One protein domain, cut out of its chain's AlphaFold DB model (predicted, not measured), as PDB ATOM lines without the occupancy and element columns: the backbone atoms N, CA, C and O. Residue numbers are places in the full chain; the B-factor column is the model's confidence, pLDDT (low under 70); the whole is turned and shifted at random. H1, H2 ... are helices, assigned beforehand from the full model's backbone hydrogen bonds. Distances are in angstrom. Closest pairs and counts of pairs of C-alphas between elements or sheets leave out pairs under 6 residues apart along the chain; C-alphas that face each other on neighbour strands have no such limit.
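What this domain is: This is residues 90 to 218 of the 349 residues of an uncharacterized protein of Gloeophyllum trabeum (strain ATCC 11539 / FP-39264 / Madison 617) (UniProt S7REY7). Helices H3 and H4 form a hairpin in the middle, and the long helix H5 packs on H3 and runs on past it toward one end. Short H1 and H2 lie at the opposite end; short H6 lies near H5, and a long tail without named elements, residues 192 to 218, runs back from H6. The printed part has 129 residues with six named helices, H1 to H6 in chain order, and no named strand; the class is all helix, though named elements hold 64 residues, under half. It is loose, with a radius of gyration of the C-alphas of 18.1 A, and spans 60 by 38 by 21 A.

How they stand to each other: H1, residues 104 to 108, and H2, residues 110 to 115, touch only at the corner, only just, with 3 pairs of C-alphas within 8 A; the closest C-alphas, of Lys 107 and Tyr 113, are 5.2 A apart. H3, residues 125 to 139, and H4, residues 144 to 154, touch as a helical hairpin at a shallow tilt of 16 degrees, opposite ways; their closest C-alphas, of Gln 135 and Val 147, are 5.5 A apart. H5, residues 159 to 181, touches H3 at a shallow tilt of 28 degrees, the same way; their closest C-alphas, of Ala 139 and Ile 169, are 5.1 A apart. H4 and H5 are close but not clearly touching, the closest C-alphas, of Gln 144 and Ile 169, being 7.0 A apart. H6, residues 188 to 191, touches no helix but is near H5. H2 and H3 are apart. Every O i to N i+4 pair is within hydrogen-bond range in H1, H2, H3 and H4; in H5 16 of 19 are, and H6 is too short for such a pair.

Where its parts are: H1 begins at C-alpha 104, (63.242, 22.730, 51.351). H3 is 21.2 A long, H4 15.6 A and H5 33.8 A. H6 ends at C-alpha 191, (34.544, 1.512, 52.423).

The domain as a whole: The two C-alphas farthest apart, of Phe 117 and Thr 184, are 60.2 A apart. The printed part has no cut, and no link is long. The model's confidence is under 70 at residue 180, residues 182 to 201 and residues 208 to 211.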
ATOM      1  N   HIS A  90      56.098  27.088  44.572       81.56
ATOM      2  CA  HIS A  90      55.447  26.337  45.649       81.56
ATOM      3  C   HIS A  90      55.618  24.815  45.533       81.56
ATOM      4  O   HIS A  90      55.253  24.090  46.451       81.56
ATOM      5  N   GLY A  91      56.155  24.319  44.415       90.38
ATOM      6  CA  GLY A  91      56.453  22.901  44.235       90.38
ATOM      7  C   GLY A  91      57.859  22.529  44.697       90.38
ATOM      8  O   GLY A  91      58.774  23.354  44.704       90.38
ATOM      9  N   ASN A  92      58.062  21.242  44.977       94.50
ATOM     10  CA  ASN A  92      59.397  20.683  45.182       94.50
ATOM     11  C   ASN A  92      60.225  20.803  43.898       94.50
ATOM     12  O   ASN A  92      61.404  21.133  43.958       94.50
ATOM     13  N   LEU A  93      59.600  20.605  42.732       94.69
ATOM     14  CA  LEU A  93      60.236  20.701  41.415       94.69
ATOM     15  C   LEU A  93      59.847  22.012  40.714       94.69
ATOM     16  O   LEU A  93      58.894  22.046  39.937       94.69
ATOM     17  N   PHE A  94      60.590  23.082  40.988       89.56
ATOM     18  CA  PHE A  94      60.228  24.472  40.659       89.56
ATOM     19  C   PHE A  94      60.686  24.966  39.272       89.56
ATOM     20  O   PHE A  94      60.545  26.145  38.942       89.56
ATOM     21  N   CYS A  95      61.286  24.100  38.451       90.38
ATOM     22  CA  CYS A  95      61.646  24.443  37.079       90.38
ATOM     23  C   CYS A  95      60.596  23.921  36.097       90.38
ATOM     24  O   CYS A  95      60.242  22.742  36.109       90.38
ATOM     25  N   ARG A  96      60.160  24.777  35.168       90.25
ATOM     26  CA  ARG A  96      59.235  24.385  34.093       90.25
ATOM     27  C   ARG A  96      59.884  23.581  32.964       90.25
ATOM     28  O   ARG A  96      59.158  23.006  32.171       90.25
ATOM     29  N   ARG A  97      61.220  23.525  32.872       89.56
ATOM     30  CA  ARG A  97      61.943  22.802  31.799       89.56
ATOM     31  C   ARG A  97      62.505  21.452  32.242       89.56
ATOM     32  O   ARG A  97      62.628  20.532  31.442       89.56
ATOM     33  N   CYS A  98      62.866  21.324  33.515       92.00
ATOM     34  CA  CYS A  98      63.464  20.114  34.068       92.00
ATOM     35  C   CYS A  98      62.952  19.843  35.485       92.00
ATOM     36  O   CYS A  98      62.257  20.660  36.080       92.00
ATOM     37  N   LYS A  99      63.308  18.686  36.033       93.38
ATOM     38  CA  LYS A  99      62.934  18.220  37.370       93.38
ATOM     39  C   LYS A  99      63.973  18.605  38.424       93.38
ATOM     40  O   LYS A  99      64.207  17.843  39.355       93.38
ATOM     41  N   VAL A 100      64.650  19.742  38.257       92.75
ATOM     42  CA  VAL A 100      65.514  20.273  39.320       92.75
ATOM     43  C   VAL A 100      64.640  20.743  40.482       92.75
ATOM     44  O   VAL A 100      63.558  21.303  40.270       92.75
ATOM     45  N   GLY A 101      65.098  20.484  41.702       92.88
ATOM     46  CA  GLY A 101      64.345  20.788  42.904       92.88
ATOM     47  C   GLY A 101      64.614  19.802  44.031       92.88
ATOM     48  O   GLY A 101      65.691  19.223  44.104       92.88
ATOM     49  N   GLY A 102      63.623  19.658  44.902       93.38
ATOM     50  CA  GLY A 102      63.668  18.887  46.137       93.38
ATOM     51  C   GLY A 102      62.810  19.547  47.215       93.38
ATOM     52  O   GLY A 102      62.270  20.647  47.009       93.38
ATOM     53  N   SER A 103      62.690  18.889  48.364       93.00
ATOM     54  CA  SER A 103      62.161  19.511  49.577       93.00
ATOM     55  C   SER A 103      62.994  20.745  49.957       93.00
ATOM     56  O   SER A 103      64.093  20.967  49.439       93.00
ATOM     57  N   ALA A 104      62.470  21.596  50.841       92.19
ATOM     58  CA  ALA A 104      63.242  22.730  51.351       92.19
ATOM     59  C   ALA A 104      64.560  22.258  51.994       92.19
ATOM     60  O   ALA A 104      65.623  22.758  51.641       92.19
ATOM     61  N   GLU A 105      64.484  21.214  52.821       94.25
ATOM     62  CA  GLU A 105      65.622  20.591  53.506       94.25
ATOM     63  C   GLU A 105      66.671  20.059  52.518       94.25
ATOM     64  O   GLU A 105      67.864  20.309  52.680       94.25
ATOM     65  N   GLU A 106      66.239  19.374  51.451       94.38
ATOM     66  CA  GLU A 106      67.144  18.875  50.412       94.38
ATOM     67  C   GLU A 106      67.865  20.031  49.715       94.38
ATOM     68  O   GLU A 106      69.080  19.981  49.546       94.38
ATOM     69  N   LYS A 107      67.146  21.098  49.348       93.75
ATOM     70  CA  LYS A 107      67.721  22.254  48.638       93.75
ATOM     71  C   LYS A 107      68.666  23.091  49.504       93.75
ATOM     72  O   LYS A 107      69.540  23.754  48.953       93.75
ATOM     73  N   GLU A 108      68.480  23.076  50.821       94.62
ATOM     74  CA  GLU A 108      69.342  23.765  51.788       94.62
ATOM     75  C   GLU A 108      70.603  22.959  52.149       94.62
ATOM     76  O   GLU A 108      71.561  23.522  52.681       94.62
ATOM     77  N   SER A 109      70.650  21.662  51.820       96.56
ATOM     78  CA  SER A 109      71.873  20.856  51.937       96.56
ATOM     79  C   SER A 109      72.959  21.318  50.955       96.56
ATOM     80  O   SER A 109      72.668  21.888  49.902       96.56
ATOM     81  N   SER A 110      74.231  21.043  51.265       96.75
ATOM     82  CA  SER A 110      75.349  21.422  50.386       96.75
ATOM     83  C   SER A 110      75.248  20.741  49.019       96.75
ATOM     84  O   SER A 110      75.427  21.379  47.980       96.75
ATOM     85  N   GLU A 111      74.907  19.453  49.016       95.44
ATOM     86  CA  GLU A 111      74.742  18.636  47.818       95.44
ATOM     87  C   GLU A 111      73.548  19.110  46.985       95.44
ATOM     88  O   GLU A 111      73.667  19.272  45.768       95.44
ATOM     89  N   GLY A 112      72.407  19.369  47.631       94.25
ATOM     90  CA  GLY A 112      71.205  19.846  46.954       94.25
ATOM     91  C   GLY A 112      71.383  21.246  46.383       94.25
ATOM     92  O   GLY A 112      71.052  21.460  45.218       94.25
ATOM     93  N   TYR A 113      71.996  22.167  47.132       93.94
ATOM     94  CA  TYR A 113      72.338  23.499  46.634       93.94
ATOM     95  C   TYR A 113      73.271  23.416  45.421       93.94
ATOM     96  O   TYR A 113      73.004  24.040  44.394       93.94
ATOM     97  N   GLN A 114      74.322  22.589  45.481       93.94
ATOM     98  CA  GLN A 114      75.232  22.389  44.352       93.94
ATOM     99  C   GLN A 114      74.521  21.784  43.128       93.94
ATOM    100  O   GLN A 114      74.843  22.136  41.989       93.94
ATOM    101  N   ALA A 115      73.544  20.899  43.337       91.88
ATOM    102  CA  ALA A 115      72.756  20.314  42.257       91.88
ATOM    103  C   ALA A 115      71.906  21.355  41.505       91.88
ATOM    104  O   ALA A 115      71.670  21.175  40.311       91.88
ATOM    105  N   LEU A 116      71.520  22.472  42.141       90.94
ATOM    106  CA  LEU A 116      70.767  23.556  41.488       90.94
ATOM    107  C   LEU A 116      71.560  24.268  40.381       90.94
ATOM    108  O   LEU A 116      70.964  24.881  39.497       90.94
ATOM    109  N   PHE A 117      72.893  24.162  40.394       88.62
ATOM    110  CA  PHE A 117      73.776  24.720  39.363       88.62
ATOM    111  C   PHE A 117      73.991  23.771  38.178       88.62
ATOM    112  O   PHE A 117      74.825  24.031  37.310       88.62
ATOM    113  N   LYS A 118      73.258  22.655  38.133       87.12
ATOM    114  CA  LYS A 118      73.286  21.684  37.040       87.12
ATOM    115  C   LYS A 118      71.868  21.481  36.495       87.12
ATOM    116  O   LYS A 118      70.900  21.586  37.246       87.12
ATOM    117  N   PRO A 119      71.712  21.172  35.198       83.50
ATOM    118  CA  PRO A 119      70.416  20.775  34.664       83.50
ATOM    119  C   PRO A 119      69.863  19.557  35.399       83.50
ATOM    120  O   PRO A 119      70.565  18.563  35.587       83.50
ATOM    121  N   GLY A 120      68.583  19.619  35.759       89.00
ATOM    122  CA  GLY A 120      67.835  18.435  36.160       89.00
ATOM    123  C   GLY A 120      67.451  17.576  34.954       89.00
ATOM    124  O   GLY A 120      67.653  17.949  33.796       89.00
ATOM    125  N   VAL A 121      66.808  16.443  35.228       93.06
ATOM    126  CA  VAL A 121      66.202  15.599  34.186       93.06
ATOM    127  C   VAL A 121      65.138  16.410  33.431       93.06
ATOM    128  O   VAL A 121      64.274  16.986  34.097       93.06
ATOM    129  N   PRO A 122      65.163  16.492  32.088       92.31
ATOM    130  CA  PRO A 122      64.149  17.215  31.324       92.31
ATOM    131  C   PRO A 122      62.723  16.758  31.656       92.31
ATOM    132  O   PRO A 122      62.479  15.579  31.926       92.31
ATOM    133  N   ARG A 123      61.778  17.701  31.661       92.06
ATOM    134  CA  ARG A 123      60.347  17.370  31.701       92.06
ATOM    135  C   ARG A 123      59.907  16.918  30.314       92.06
ATOM    136  O   ARG A 123      60.483  17.350  29.324       92.06
ATOM    137  N   SER A 124      58.878  16.079  30.260       89.94
ATOM    138  CA  SER A 124      58.227  15.719  29.003       89.94
ATOM    139  C   SER A 124      56.749  16.071  29.060       89.94
ATOM    140  O   SER A 124      56.101  15.918  30.098       89.94
ATOM    141  N   CYS A 125      56.220  16.501  27.920       88.81
ATOM    142  CA  CYS A 125      54.799  16.749  27.710       88.81
ATOM    143  C   CYS A 125      53.934  15.550  28.143       88.81
ATOM    144  O   CYS A 125      53.000  15.711  28.923       88.81
ATOM    145  N   THR A 126      54.320  14.331  27.745       88.56
ATOM    146  CA  THR A 126      53.620  13.082  28.094       88.56
ATOM    147  C   THR A 126      53.567  12.818  29.599       88.56
ATOM    148  O   THR A 126      52.534  12.399  30.115       88.56
ATOM    149  N   GLU A 127      54.658  13.065  30.323       91.75
ATOM    150  CA  GLU A 127      54.671  12.891  31.775       91.75
ATOM    151  C   GLU A 127      53.806  13.940  32.475       91.75
ATOM    152  O   GLU A 127      53.019  13.592  33.353       91.75
ATOM    153  N   THR A 128      53.911  15.210  32.073       92.81
ATOM    154  CA  THR A 128      53.077  16.294  32.613       92.81
ATOM    155  C   THR A 128      51.592  15.985  32.407       92.81
ATOM    156  O   THR A 128      50.803  16.067  33.345       92.81
ATOM    157  N   ALA A 129      51.233  15.539  31.204       90.00
ATOM    158  CA  ALA A 129      49.909  15.052  30.849       90.00
ATOM    159  C   ALA A 129      49.418  13.919  31.764       90.00
ATOM    160  O   ALA A 129      48.296  13.973  32.276       90.00
ATOM    161  N   GLN A 130      50.252  12.902  31.991       91.50
ATOM    162  CA  GLN A 130      49.903  11.782  32.861       91.50
ATOM    163  C   GLN A 130      49.690  12.240  34.308       91.50
ATOM    164  O   GLN A 130      48.696  11.870  34.924       91.50
ATOM    165  N   VAL A 131      50.558  13.113  34.826       94.88
ATOM    166  CA  VAL A 131      50.419  13.667  36.179       94.88
ATOM    167  C   VAL A 131      49.109  14.447  36.335       94.88
ATOM    168  O   VAL A 131      48.458  14.336  37.371       94.88
ATOM    169  N   ILE A 132      48.687  15.205  35.319       93.06
ATOM    170  CA  ILE A 132      47.392  15.907  35.328       93.06
ATOM    171  C   ILE A 132      46.228  14.906  35.403       93.06
ATOM    172  O   ILE A 132      45.295  15.099  36.185       93.06
ATOM    173  N   LYS A 133      46.292  13.806  34.642       90.44
ATOM    174  CA  LYS A 133      45.285  12.733  34.706       90.44
ATOM    175  C   LYS A 133      45.247  12.078  36.085       90.44
ATOM    176  O   LYS A 133      44.162  11.892  36.633       90.44
ATOM    177  N   ASP A 134      46.405  11.794  36.673       92.88
ATOM    178  CA  ASP A 134      46.503  11.215  38.014       92.88
ATOM    179  C   ASP A 134      45.889  12.147  39.074       92.88
ATOM    180  O   ASP A 134      45.198  11.683  39.983       92.88
ATOM    181  N   GLN A 135      46.072  13.468  38.939       94.38
ATOM    182  CA  GLN A 135      45.423  14.461  39.804       94.38
ATOM    183  C   GLN A 135      43.897  14.434  39.674       94.38
ATOM    184  O   GLN A 135      43.215  14.432  40.696       94.38
ATOM    185  N   LEU A 136      43.351  14.367  38.453       90.88
ATOM    186  CA  LEU A 136      41.902  14.261  38.226       90.88
ATOM    187  C   LEU A 136      41.317  12.984  38.839       90.88
ATOM    188  O   LEU A 136      40.292  13.031  39.514       90.88
ATOM    189  N   TRP A 137      41.988  11.846  38.658       89.69
ATOM    190  CA  TRP A 137      41.576  10.586  39.277       89.69
ATOM    191  C   TRP A 137      41.640  10.635  40.804       89.69
ATOM    192  O   TRP A 137      40.734  10.152  41.481       89.69
ATOM    193  N   THR A 138      42.680  11.264  41.350       91.62
ATOM    194  CA  THR A 138      42.827  11.464  42.798       91.62
ATOM    195  C   THR A 138      41.743  12.400  43.341       91.62
ATOM    196  O   THR A 138      41.209  12.163  44.423       91.62
ATOM    197  N   ALA A 139      41.344  13.421  42.578       91.56
ATOM    198  CA  ALA A 139      40.258  14.330  42.938       91.56
ATOM    199  C   ALA A 139      38.915  13.594  43.106       91.56
ATOM    200  O   ALA A 139      38.144  13.917  44.010       91.56
ATOM    201  N   CYS A 140      38.665  12.539  42.318       87.69
ATOM    202  CA  CYS A 140      37.483  11.680  42.454       87.69
ATOM    203  C   CYS A 140      37.420  10.895  43.780       87.69
ATOM    204  O   CYS A 140      36.388  10.290  44.070       87.69
ATOM    205  N   LEU A 141      38.483  10.909  44.592       86.38
ATOM    206  CA  LEU A 141      38.485  10.361  45.952       86.38
ATOM    207  C   LEU A 141      37.934  11.349  46.994       86.38
ATOM    208  O   LEU A 141      37.701  10.956  48.133       86.38
ATOM    209  N   GLY A 142      37.745  12.625  46.639       87.56
ATOM    210  CA  GLY A 142      37.254  13.658  47.559       87.56
ATOM    211  C   GLY A 142      38.298  14.181  48.559       87.56
ATOM    212  O   GLY A 142      37.948  14.911  49.493       87.56
ATOM    213  N   VAL A 143      39.582  13.843  48.380       89.44
ATOM    214  CA  VAL A 143      40.675  14.199  49.302       89.44
ATOM    215  C   VAL A 143      41.577  15.269  48.679       89.44
ATOM    216  O   VAL A 143      42.482  14.958  47.909       89.44
ATOM    217  N   GLN A 144      41.348  16.535  49.045       93.44
ATOM    218  CA  GLN A 144      42.131  17.685  48.563       93.44
ATOM    219  C   GLN A 144      43.636  17.517  48.819       93.44
ATOM    220  O   GLN A 144      44.442  17.689  47.911       93.44
ATOM    221  N   GLU A 145      44.004  17.099  50.032       96.25
ATOM    222  CA  GLU A 145      45.403  16.931  50.446       96.25
ATOM    223  C   GLU A 145      46.171  15.935  49.562       96.25
ATOM    224  O   GLU A 145      47.355  16.128  49.279       96.25
ATOM    225  N   ALA A 146      45.499  14.893  49.063       95.31
ATOM    226  CA  ALA A 146      46.115  13.917  48.171       95.31
ATOM    227  C   ALA A 146      46.476  14.547  46.813       95.31
ATOM    228  O   ALA A 146      47.556  14.291  46.278       95.31
ATOM    229  N   VAL A 147      45.614  15.422  46.286       96.06
ATOM    230  CA  VAL A 147      45.892  16.180  45.057       96.06
ATOM    231  C   VAL A 147      47.018  17.187  45.288       96.06
ATOM    232  O   VAL A 147      47.972  17.223  44.509       96.06
ATOM    233  N   ASP A 148      46.963  17.948  46.383       95.94
ATOM    234  CA  ASP A 148      47.984  18.944  46.736       95.94
ATOM    235  C   ASP A 148      49.367  18.299  46.916       95.94
ATOM    236  O   ASP A 148      50.387  18.852  46.491       95.94
ATOM    237  N   THR A 149      49.410  17.085  47.473       96.38
ATOM    238  CA  THR A 149      50.636  16.287  47.612       96.38
ATOM    239  C   THR A 149      51.228  15.931  46.248       96.38
ATOM    240  O   THR A 149      52.435  16.082  46.038       96.38
ATOM    241  N   ILE A 150      50.401  15.498  45.287       96.50
ATOM    242  CA  ILE A 150      50.856  15.213  43.916       96.50
ATOM    243  C   ILE A 150      51.377  16.493  43.255       96.50
ATOM    244  O   ILE A 150      52.474  16.478  42.689       96.50
ATOM    245  N   GLN A 151      50.632  17.598  43.354       96.12
ATOM    246  CA  GLN A 151      51.009  18.895  42.786       96.12
ATOM    247  C   GLN A 151      52.356  19.379  43.335       96.12
ATOM    248  O   GLN A 151      53.265  19.709  42.568       96.12
ATOM    249  N   THR A 152      52.526  19.337  44.657       95.50
ATOM    250  CA  THR A 152      53.755  19.756  45.344       95.50
ATOM    251  C   THR A 152      54.938  18.880  44.948       95.50
ATOM    252  O   THR A 152      55.983  19.390  44.542       95.50
ATOM    253  N   ARG A 153      54.775  17.552  44.996       96.12
ATOM    254  CA  ARG A 153      55.849  16.595  44.692       96.12
ATOM    255  C   ARG A 153      56.323  16.682  43.241       96.12
ATOM    256  O   ARG A 153      57.516  16.575  42.983       96.12
ATOM    257  N   THR A 154      55.403  16.841  42.291       95.88
ATOM    258  CA  THR A 154      55.710  16.810  40.846       95.88
ATOM    259  C   THR A 154      56.029  18.188  40.260       95.88
ATOM    260  O   THR A 154      56.634  18.292  39.186       95.88
ATOM    261  N   GLY A 155      55.629  19.261  40.944       95.44
ATOM    262  CA  GLY A 155      55.701  20.623  40.425       95.44
ATOM    263  C   GLY A 155      54.686  20.922  39.312       95.44
ATOM    264  O   GLY A 155      54.826  21.930  38.620       95.44
ATOM    265  N   VAL A 156      53.699  20.044  39.100       95.38
ATOM    266  CA  VAL A 156      52.694  20.166  38.035       95.38
ATOM    267  C   VAL A 156      51.366  20.600  38.640       95.38
ATOM    268  O   VAL A 156      50.812  19.908  39.491       95.38
ATOM    269  N   LYS A 157      50.837  21.731  38.179       93.94
ATOM    270  CA  LYS A 157      49.511  22.240  38.525       93.94
ATOM    271  C   LYS A 157      48.937  22.970  37.320       93.94
ATOM    272  O   LYS A 157      49.425  24.029  36.935       93.94
ATOM    273  N   ASP A 158      47.904  22.388  36.730       91.62
ATOM    274  CA  ASP A 158      47.244  22.950  35.559       91.62
ATOM    275  C   ASP A 158      46.061  23.835  35.963       91.62
ATOM    276  O   ASP A 158      45.220  23.428  36.769       91.62
ATOM    277  N   LYS A 159      45.985  25.050  35.412       87.56
ATOM    278  CA  LYS A 159      44.973  26.044  35.804       87.56
ATOM    279  C   LYS A 159      43.565  25.647  35.359       87.56
ATOM    280  O   LYS A 159      42.632  25.777  36.146       87.56
ATOM    281  N   ILE A 160      43.432  25.099  34.148       87.00
ATOM    282  CA  ILE A 160      42.152  24.603  33.619       87.00
ATOM    283  C   ILE A 160      41.689  23.408  34.453       87.00
ATOM    284  O   ILE A 160      40.563  23.385  34.942       87.00
ATOM    285  N   THR A 161      42.584  22.448  34.686       88.81
ATOM    286  CA  THR A 161      42.288  21.247  35.476       88.81
ATOM    287  C   THR A 161      41.935  21.589  36.923       88.81
ATOM    288  O   THR A 161      41.039  20.969  37.484       88.81
ATOM    289  N   SER A 162      42.589  22.586  37.531       91.00
ATOM    290  CA  SER A 162      42.333  22.984  38.926       91.00
ATOM    291  C   SER A 162      40.862  23.349  39.159       91.00
ATOM    292  O   SER A 162      40.273  22.897  40.135       91.00
ATOM    293  N   PHE A 163      40.232  24.066  38.220       89.12
ATOM    294  CA  PHE A 163      38.801  24.385  38.285       89.12
ATOM    295  C   PHE A 163      37.900  23.135  38.300       89.12
ATOM    296  O   PHE A 163      36.852  23.115  38.953       89.12
ATOM    297  N   TRP A 164      38.291  22.082  37.579       88.44
ATOM    298  CA  TRP A 164      37.556  20.815  37.541       88.44
ATOM    299  C   TRP A 164      37.851  19.936  38.752       88.44
ATOM    300  O   TRP A 164      36.932  19.304  39.261       88.44
ATOM    301  N   ILE A 165      39.087  19.938  39.254       91.75
ATOM    302  CA  ILE A 165      39.486  19.237  40.482       91.75
ATOM    303  C   ILE A 165      38.600  19.669  41.653       91.75
ATOM    304  O   ILE A 165      38.057  18.802  42.339       91.75
ATOM    305  N   ASP A 166      38.385  20.975  41.832       91.75
ATOM    306  CA  ASP A 166      37.556  21.503  42.922       91.75
ATOM    307  C   ASP A 166      36.113  20.968  42.852       91.75
ATOM    308  O   ASP A 166      35.541  20.525  43.854       91.75
ATOM    309  N   GLN A 167      35.532  20.933  41.648       90.19
ATOM    310  CA  GLN A 167      34.193  20.380  41.419       90.19
ATOM    311  C   GLN A 167      34.144  18.862  41.608       90.19
ATOM    312  O   GLN A 167      33.221  18.352  42.245       90.19
ATOM    313  N   CYS A 168      35.141  18.133  41.096       88.69
ATOM    314  CA  CYS A 168      35.248  16.686  41.254       88.69
ATOM    315  C   CYS A 168      35.337  16.291  42.730       88.69
ATOM    316  O   CYS A 168      34.659  15.355  43.148       88.69
ATOM    317  N   ILE A 169      36.111  17.027  43.533       91.00
ATOM    318  CA  ILE A 169      36.228  16.792  44.975       91.00
ATOM    319  C   ILE A 169      34.891  17.035  45.675       91.00
ATOM    320  O   ILE A 169      34.466  16.207  46.484       91.00
ATOM    321  N   ALA A 170      34.211  18.143  45.367       90.94
ATOM    322  CA  ALA A 170      32.908  18.454  45.952       90.94
ATOM    323  C   ALA A 170      31.867  17.370  45.625       90.94
ATOM    324  O   ALA A 170      31.166  16.886  46.517       90.94
ATOM    325  N   GLN A 171      31.818  16.932  44.367       87.62
ATOM    326  CA  GLN A 171      30.912  15.879  43.923       87.62
ATOM    327  C   GLN A 171      31.246  14.523  44.559       87.62
ATOM    328  O   GLN A 171      30.341  13.827  45.019       87.62
ATOM    329  N   ALA A 172      32.528  14.157  44.638       86.94
ATOM    330  CA  ALA A 172      32.969  12.918  45.275       86.94
ATOM    331  C   ALA A 172      32.561  12.865  46.754       86.94
ATOM    332  O   ALA A 172      32.018  11.858  47.203       86.94
ATOM    333  N   ARG A 173      32.740  13.970  47.491       89.25
ATOM    334  CA  ARG A 173      32.311  14.087  48.896       89.25
ATOM    335  C   ARG A 173      30.797  13.956  49.055       89.25
ATOM    336  O   ARG A 173      30.354  13.262  49.966       89.25
ATOM    337  N   SER A 174      30.011  14.579  48.171       86.75
ATOM    338  CA  SER A 174      28.545  14.451  48.181       86.75
ATOM    339  C   SER A 174      28.120  12.998  47.991       86.75
ATOM    340  O   SER A 174      27.408  12.452  48.820       86.75
ATOM    341  N   LEU A 175      28.638  12.337  46.953       82.12
ATOM    342  CA  LEU A 175      28.302  10.947  46.643       82.12
ATOM    343  C   LEU A 175      28.740   9.967  47.746       82.12
ATOM    344  O   LEU A 175      28.054   8.979  48.006       82.12
ATOM    345  N   GLN A 176      29.877  10.220  48.398       79.62
ATOM    346  CA  GLN A 176      30.313   9.457  49.570       79.62
ATOM    347  C   GLN A 176      29.357   9.657  50.753       79.62
ATOM    348  O   GLN A 176      28.985   8.681  51.402       79.62
ATOM    349  N   SER A 177      28.929  10.896  51.011       81.25
ATOM    350  CA  SER A 177      27.941  11.209  52.049       81.25
ATOM    351  C   SER A 177      26.604  10.517  51.781       81.25
ATOM    352  O   SER A 177      26.065   9.870  52.680       81.25
ATOM    353  N   ASP A 178      26.095  10.591  50.550       76.44
ATOM    354  CA  ASP A 178      24.834   9.957  50.149       76.44
ATOM    355  C   ASP A 178      24.902   8.439  50.372       76.44
ATOM    356  O   ASP A 178      24.037   7.867  51.027       76.44
ATOM    357  N   ARG A 179      25.999   7.788  49.960       72.00
ATOM    358  CA  ARG A 179      26.219   6.342  50.171       72.00
ATOM    359  C   ARG A 179      26.317   5.912  51.634       72.00
ATOM    360  O   ARG A 179      26.006   4.765  51.954       72.00
ATOM    361  N   LEU A 180      26.834   6.777  52.504       69.38
ATOM    362  CA  LEU A 180      26.981   6.487  53.932       69.38
ATOM    363  C   LEU A 180      25.680   6.721  54.709       69.38
ATOM    364  O   LEU A 180      25.490   6.098  55.754       69.38
ATOM    365  N   SER A 181      24.819   7.617  54.223       71.88
ATOM    366  CA  SER A 181      23.613   8.073  54.921       71.88
ATOM    367  C   SER A 181      22.308   7.470  54.392       71.88
ATOM    368  O   SER A 181      21.359   7.337  55.163       71.88
ATOM    369  N   ASP A 182      22.251   7.065  53.123       69.81
ATOM    370  CA  ASP A 182      21.080   6.438  52.511       69.81
ATOM    371  C   ASP A 182      21.132   4.908  52.653       69.81
ATOM    372  O   ASP A 182      21.953   4.222  52.040       69.81
ATOM    373  N   ASP A 183      20.207   4.355  53.442       65.44
ATOM    374  CA  ASP A 183      20.084   2.912  53.679       65.44
ATOM    375  C   ASP A 183      19.824   2.099  52.394       65.44
ATOM    376  O   ASP A 183      20.110   0.901  52.371       65.44
ATOM    377  N   THR A 184      19.329   2.719  51.313       66.00
ATOM    378  CA  THR A 184      19.049   2.037  50.036       66.00
ATOM    379  C   THR A 184      20.276   1.882  49.134       66.00
ATOM    380  O   THR A 184      20.314   0.969  48.307       66.00
ATOM    381  N   THR A 185      21.301   2.723  49.305       63.31
ATOM    382  CA  THR A 185      22.540   2.713  48.497       63.31
ATOM    383  C   THR A 185      23.778   2.271  49.285       63.31
ATOM    384  O   THR A 185      24.889   2.222  48.747       63.31
ATOM    385  N   ARG A 186      23.577   1.892  50.553       63.03
ATOM    386  CA  ARG A 186      24.600   1.475  51.513       63.03
ATOM    387  C   ARG A 186      25.269   0.155  51.102       63.03
ATOM    388  O   ARG A 186      24.824  -0.922  51.494       63.03
ATOM    389  N   ASP A 187      26.363   0.216  50.338       61.59
ATOM    390  CA  ASP A 187      27.184  -0.960  49.993       61.59
ATOM    391  C   ASP A 187      28.376  -1.113  50.968       61.59
ATOM    392  O   ASP A 187      29.300  -0.292  50.951       61.59
ATOM    393  N   PRO A 188      28.422  -2.176  51.794       58.97
ATOM    394  CA  PRO A 188      29.497  -2.407  52.764       58.97
ATOM    395  C   PRO A 188      30.894  -2.594  52.152       58.97
ATOM    396  O   PRO A 188      31.884  -2.459  52.871       58.97
ATOM    397  N   ARG A 189      30.987  -2.931  50.858       57.00
ATOM    398  CA  ARG A 189      32.251  -3.212  50.148       57.00
ATOM    399  C   ARG A 189      32.959  -1.950  49.653       57.00
ATOM    400  O   ARG A 189      34.108  -2.027  49.246       57.00
ATOM    401  N   LEU A 190      32.286  -0.801  49.679       53.03
ATOM    402  CA  LEU A 190      32.782   0.474  49.146       53.03
ATOM    403  C   LEU A 190      33.376   1.384  50.234       53.03
ATOM    404  O   LEU A 190      33.465   2.594  50.046       53.03
ATOM    405  N   LYS A 191      33.780   0.808  51.375       54.56
ATOM    406  CA  LYS A 191      34.544   1.512  52.423       54.56
ATOM    407  C   LYS A 191      35.945   1.919  51.968       54.56
ATOM    408  O   LYS A 191      36.520   2.836  52.546       54.56
ATOM    409  N   ASP A 192      36.470   1.249  50.952       54.00
ATOM    410  CA  ASP A 192      37.736   1.604  50.331       54.00
ATOM    411  C   ASP A 192      37.474   2.725  49.321       54.00
ATOM    412  O   ASP A 192      36.645   2.568  48.423       54.00
ATOM    413  N   ASN A 193      38.138   3.873  49.500       55.44
ATOM    414  CA  ASN A 193      38.024   5.073  48.661       55.44
ATOM    415  C   ASN A 193      38.262   4.748  47.173       55.44
ATOM    416  O   ASN A 193      39.381   4.861  46.675       55.44
ATOM    417  N   TRP A 194      37.212   4.349  46.455       56.38
ATOM    418  CA  TRP A 194      37.249   4.060  45.025       56.38
ATOM    419  C   TRP A 194      36.603   5.210  44.241       56.38
ATOM    420  O   TRP A 194      35.520   5.668  44.627       56.38
ATOM    421  N   PRO A 195      37.213   5.680  43.136       59.44
ATOM    422  CA  PRO A 195      36.636   6.740  42.323       59.44
ATOM    423  C   PRO A 195      35.285   6.296  41.745       59.44
ATOM    424  O   PRO A 195      35.166   5.292  41.046       59.44
ATOM    425  N   LEU A 196      34.249   7.067  42.068       56.47
ATOM    426  CA  LEU A 196      32.854   6.777  41.726       56.47
ATOM    427  C   LEU A 196      32.555   6.894  40.227       56.47
ATOM    428  O   LEU A 196      31.695   6.180  39.716       56.47
ATOM    429  N   HIS A 197      33.267   7.782  39.534       61.94
ATOM    430  CA  HIS A 197      33.113   8.050  38.108       61.94
ATOM    431  C   HIS A 197      34.454   8.436  37.480       61.94
ATOM    432  O   HIS A 197      35.349   8.930  38.165       61.94
ATOM    433  N   GLN A 198      34.567   8.230  36.165       62.12
ATOM    434  CA  GLN A 198      35.654   8.793  35.368       62.12
ATOM    435  C   GLN A 198      35.524  10.325  35.324       62.12
ATOM    436  O   GLN A 198      34.430  10.821  35.036       62.12
ATOM    437  N   PRO A 199      36.603  11.078  35.593       65.19
ATOM    438  CA  PRO A 199      36.585  12.528  35.465       65.19
ATOM    439  C   PRO A 199      36.448  12.940  33.993       65.19
ATOM    440  O   PRO A 199      36.941  12.265  33.090       65.19
ATOM    441  N   LEU A 200      35.793  14.079  33.750       62.22
ATOM    442  CA  LEU A 200      35.804  14.724  32.436       62.22
ATOM    443  C   LEU A 200      37.244  15.145  32.101       62.22
ATOM    444  O   LEU A 200      37.877  15.852  32.884       62.22
ATOM    445  N   GLU A 201      37.754  14.748  30.933       67.50
ATOM    446  CA  GLU A 201      39.081  15.152  30.449       67.50
ATOM    447  C   GLU A 201      39.070  16.631  30.014       67.50
ATOM    448  O   GLU A 201      38.922  16.956  28.838       67.50
ATOM    449  N   ARG A 202      39.171  17.547  30.986       72.25
ATOM    450  CA  ARG A 202      39.241  18.999  30.765       72.25
ATOM    451  C   ARG A 202      40.516  19.575  31.376       72.25
ATOM    452  O   ARG A 202      40.576  19.860  32.570       72.25
ATOM    453  N   TYR A 203      41.524  19.744  30.534       72.69
ATOM    454  CA  TYR A 203      42.858  20.212  30.893       72.69
ATOM    455  C   TYR A 203      43.456  21.033  29.749       72.69
ATOM    456  O   TYR A 203      42.974  20.966  28.618       72.69
ATOM    457  N   ASN A 204      44.524  21.783  30.029       71.81
ATOM    458  CA  ASN A 204      45.310  22.429  28.983       71.81
ATOM    459  C   ASN A 204      45.806  21.387  27.970       71.81
ATOM    460  O   ASN A 204      46.483  20.430  28.344       71.81
ATOM    461  N   LYS A 205      45.472  21.565  26.687       74.94
ATOM    462  CA  LYS A 205      45.866  20.636  25.618       74.94
ATOM    463  C   LYS A 205      47.291  20.866  25.121       74.94
ATOM    464  O   LYS A 205      47.826  20.010  24.424       74.94
ATOM    465  N   LEU A 206      47.940  21.970  25.503       70.06
ATOM    466  CA  LEU A 206      49.302  22.296  25.064       70.06
ATOM    467  C   LEU A 206      50.329  21.217  25.445       70.06
ATOM    468  O   LEU A 206      51.083  20.808  24.565       70.06
ATOM    469  N   PRO A 207      50.339  20.660  26.675       70.31
ATOM    470  CA  PRO A 207      51.190  19.517  27.009       70.31
ATOM    471  C   PRO A 207      50.851  18.215  26.263       70.31
ATOM    472  O   PRO A 207      51.549  17.227  26.443       70.31
ATOM    473  N   PHE A 208      49.787  18.169  25.460       69.12
ATOM    474  CA  PHE A 208      49.360  16.986  24.709       69.12
ATOM    475  C   PHE A 208      49.584  17.134  23.197       69.12
ATOM    476  O   PHE A 208      49.372  16.178  22.447       69.12
ATOM    477  N   ASP A 209      50.030  18.302  22.730       69.06
ATOM    478  CA  ASP A 209      50.279  18.541  21.314       69.06
ATOM    479  C   ASP A 209      51.624  17.938  20.881       69.06
ATOM    480  O   ASP A 209      52.693  18.500  21.102       69.06
ATOM    481  N   SER A 210      51.576  16.794  20.194       67.38
ATOM    482  CA  SER A 210      52.769  16.114  19.654       67.38
ATOM    483  C   SER A 210      53.619  16.959  18.690       67.38
ATOM    484  O   SER A 210      54.753  16.589  18.383       67.38
ATOM    485  N   ARG A 211      53.090  18.082  18.187       68.62
ATOM    486  CA  ARG A 211      53.793  18.991  17.273       68.62
ATOM    487  C   ARG A 211      54.772  19.904  18.014       68.62
ATOM    488  O   ARG A 211      55.591  20.546  17.353       68.62
ATOM    489  N   LEU A 212      54.686  19.991  19.344       72.62
ATOM    490  CA  LEU A 212      55.451  20.945  20.131       72.62
ATOM    491  C   LEU A 212      55.746  20.451  21.549       72.62
ATOM    492  O   LEU A 212      54.838  20.171  22.323       72.62
ATOM    493  N   ASP A 213      57.021  20.477  21.936       79.50
ATOM    494  CA  ASP A 213      57.389  20.313  23.339       79.50
ATOM    495  C   ASP A 213      57.394  21.672  24.050       79.50
ATOM    496  O   ASP A 213      58.263  22.523  23.821       79.50
ATOM    497  N   ILE A 214      56.411  21.888  24.927       81.75
ATOM    498  CA  ILE A 214      56.261  23.152  25.646       81.75
ATOM    499  C   ILE A 214      57.372  23.399  26.675       81.75
ATOM    500  O   ILE A 214      57.742  24.547  26.934       81.75
ATOM    501  N   HIS A 215      57.963  22.337  27.219       86.19
ATOM    502  CA  HIS A 215      59.075  22.426  28.160       86.19
ATOM    503  C   HIS A 215      60.391  22.789  27.445       86.19
ATOM    504  O   HIS A 215      61.294  23.381  28.047       86.19
ATOM    505  N   GLU A 216      60.497  22.518  26.140       81.94
ATOM    506  CA  GLU A 216      61.605  22.993  25.301       81.94
ATOM    507  C   GLU A 216      61.354  24.365  24.655       81.94
ATOM    508  O   GLU A 216      62.304  25.116  24.404       81.94
ATOM    509  N   ALA A 217      60.094  24.709  24.383       77.31
ATOM    510  CA  ALA A 217      59.699  25.892  23.616       77.31
ATOM    511  C   ALA A 217      59.384  27.146  24.457       77.31
ATOM    512  O   ALA A 217      58.890  28.135  23.906       77.31
ATOM    513  N   THR A 218      59.696  27.130  25.758       78.50
ATOM    514  CA  THR A 218      59.462  28.232  26.709       78.50
ATOM    515  C   THR A 218      60.776  28.912  27.137       78.50
ATOM    516  O   THR A 218      61.397  28.527  28.136       78.50
TER     517      THR A 218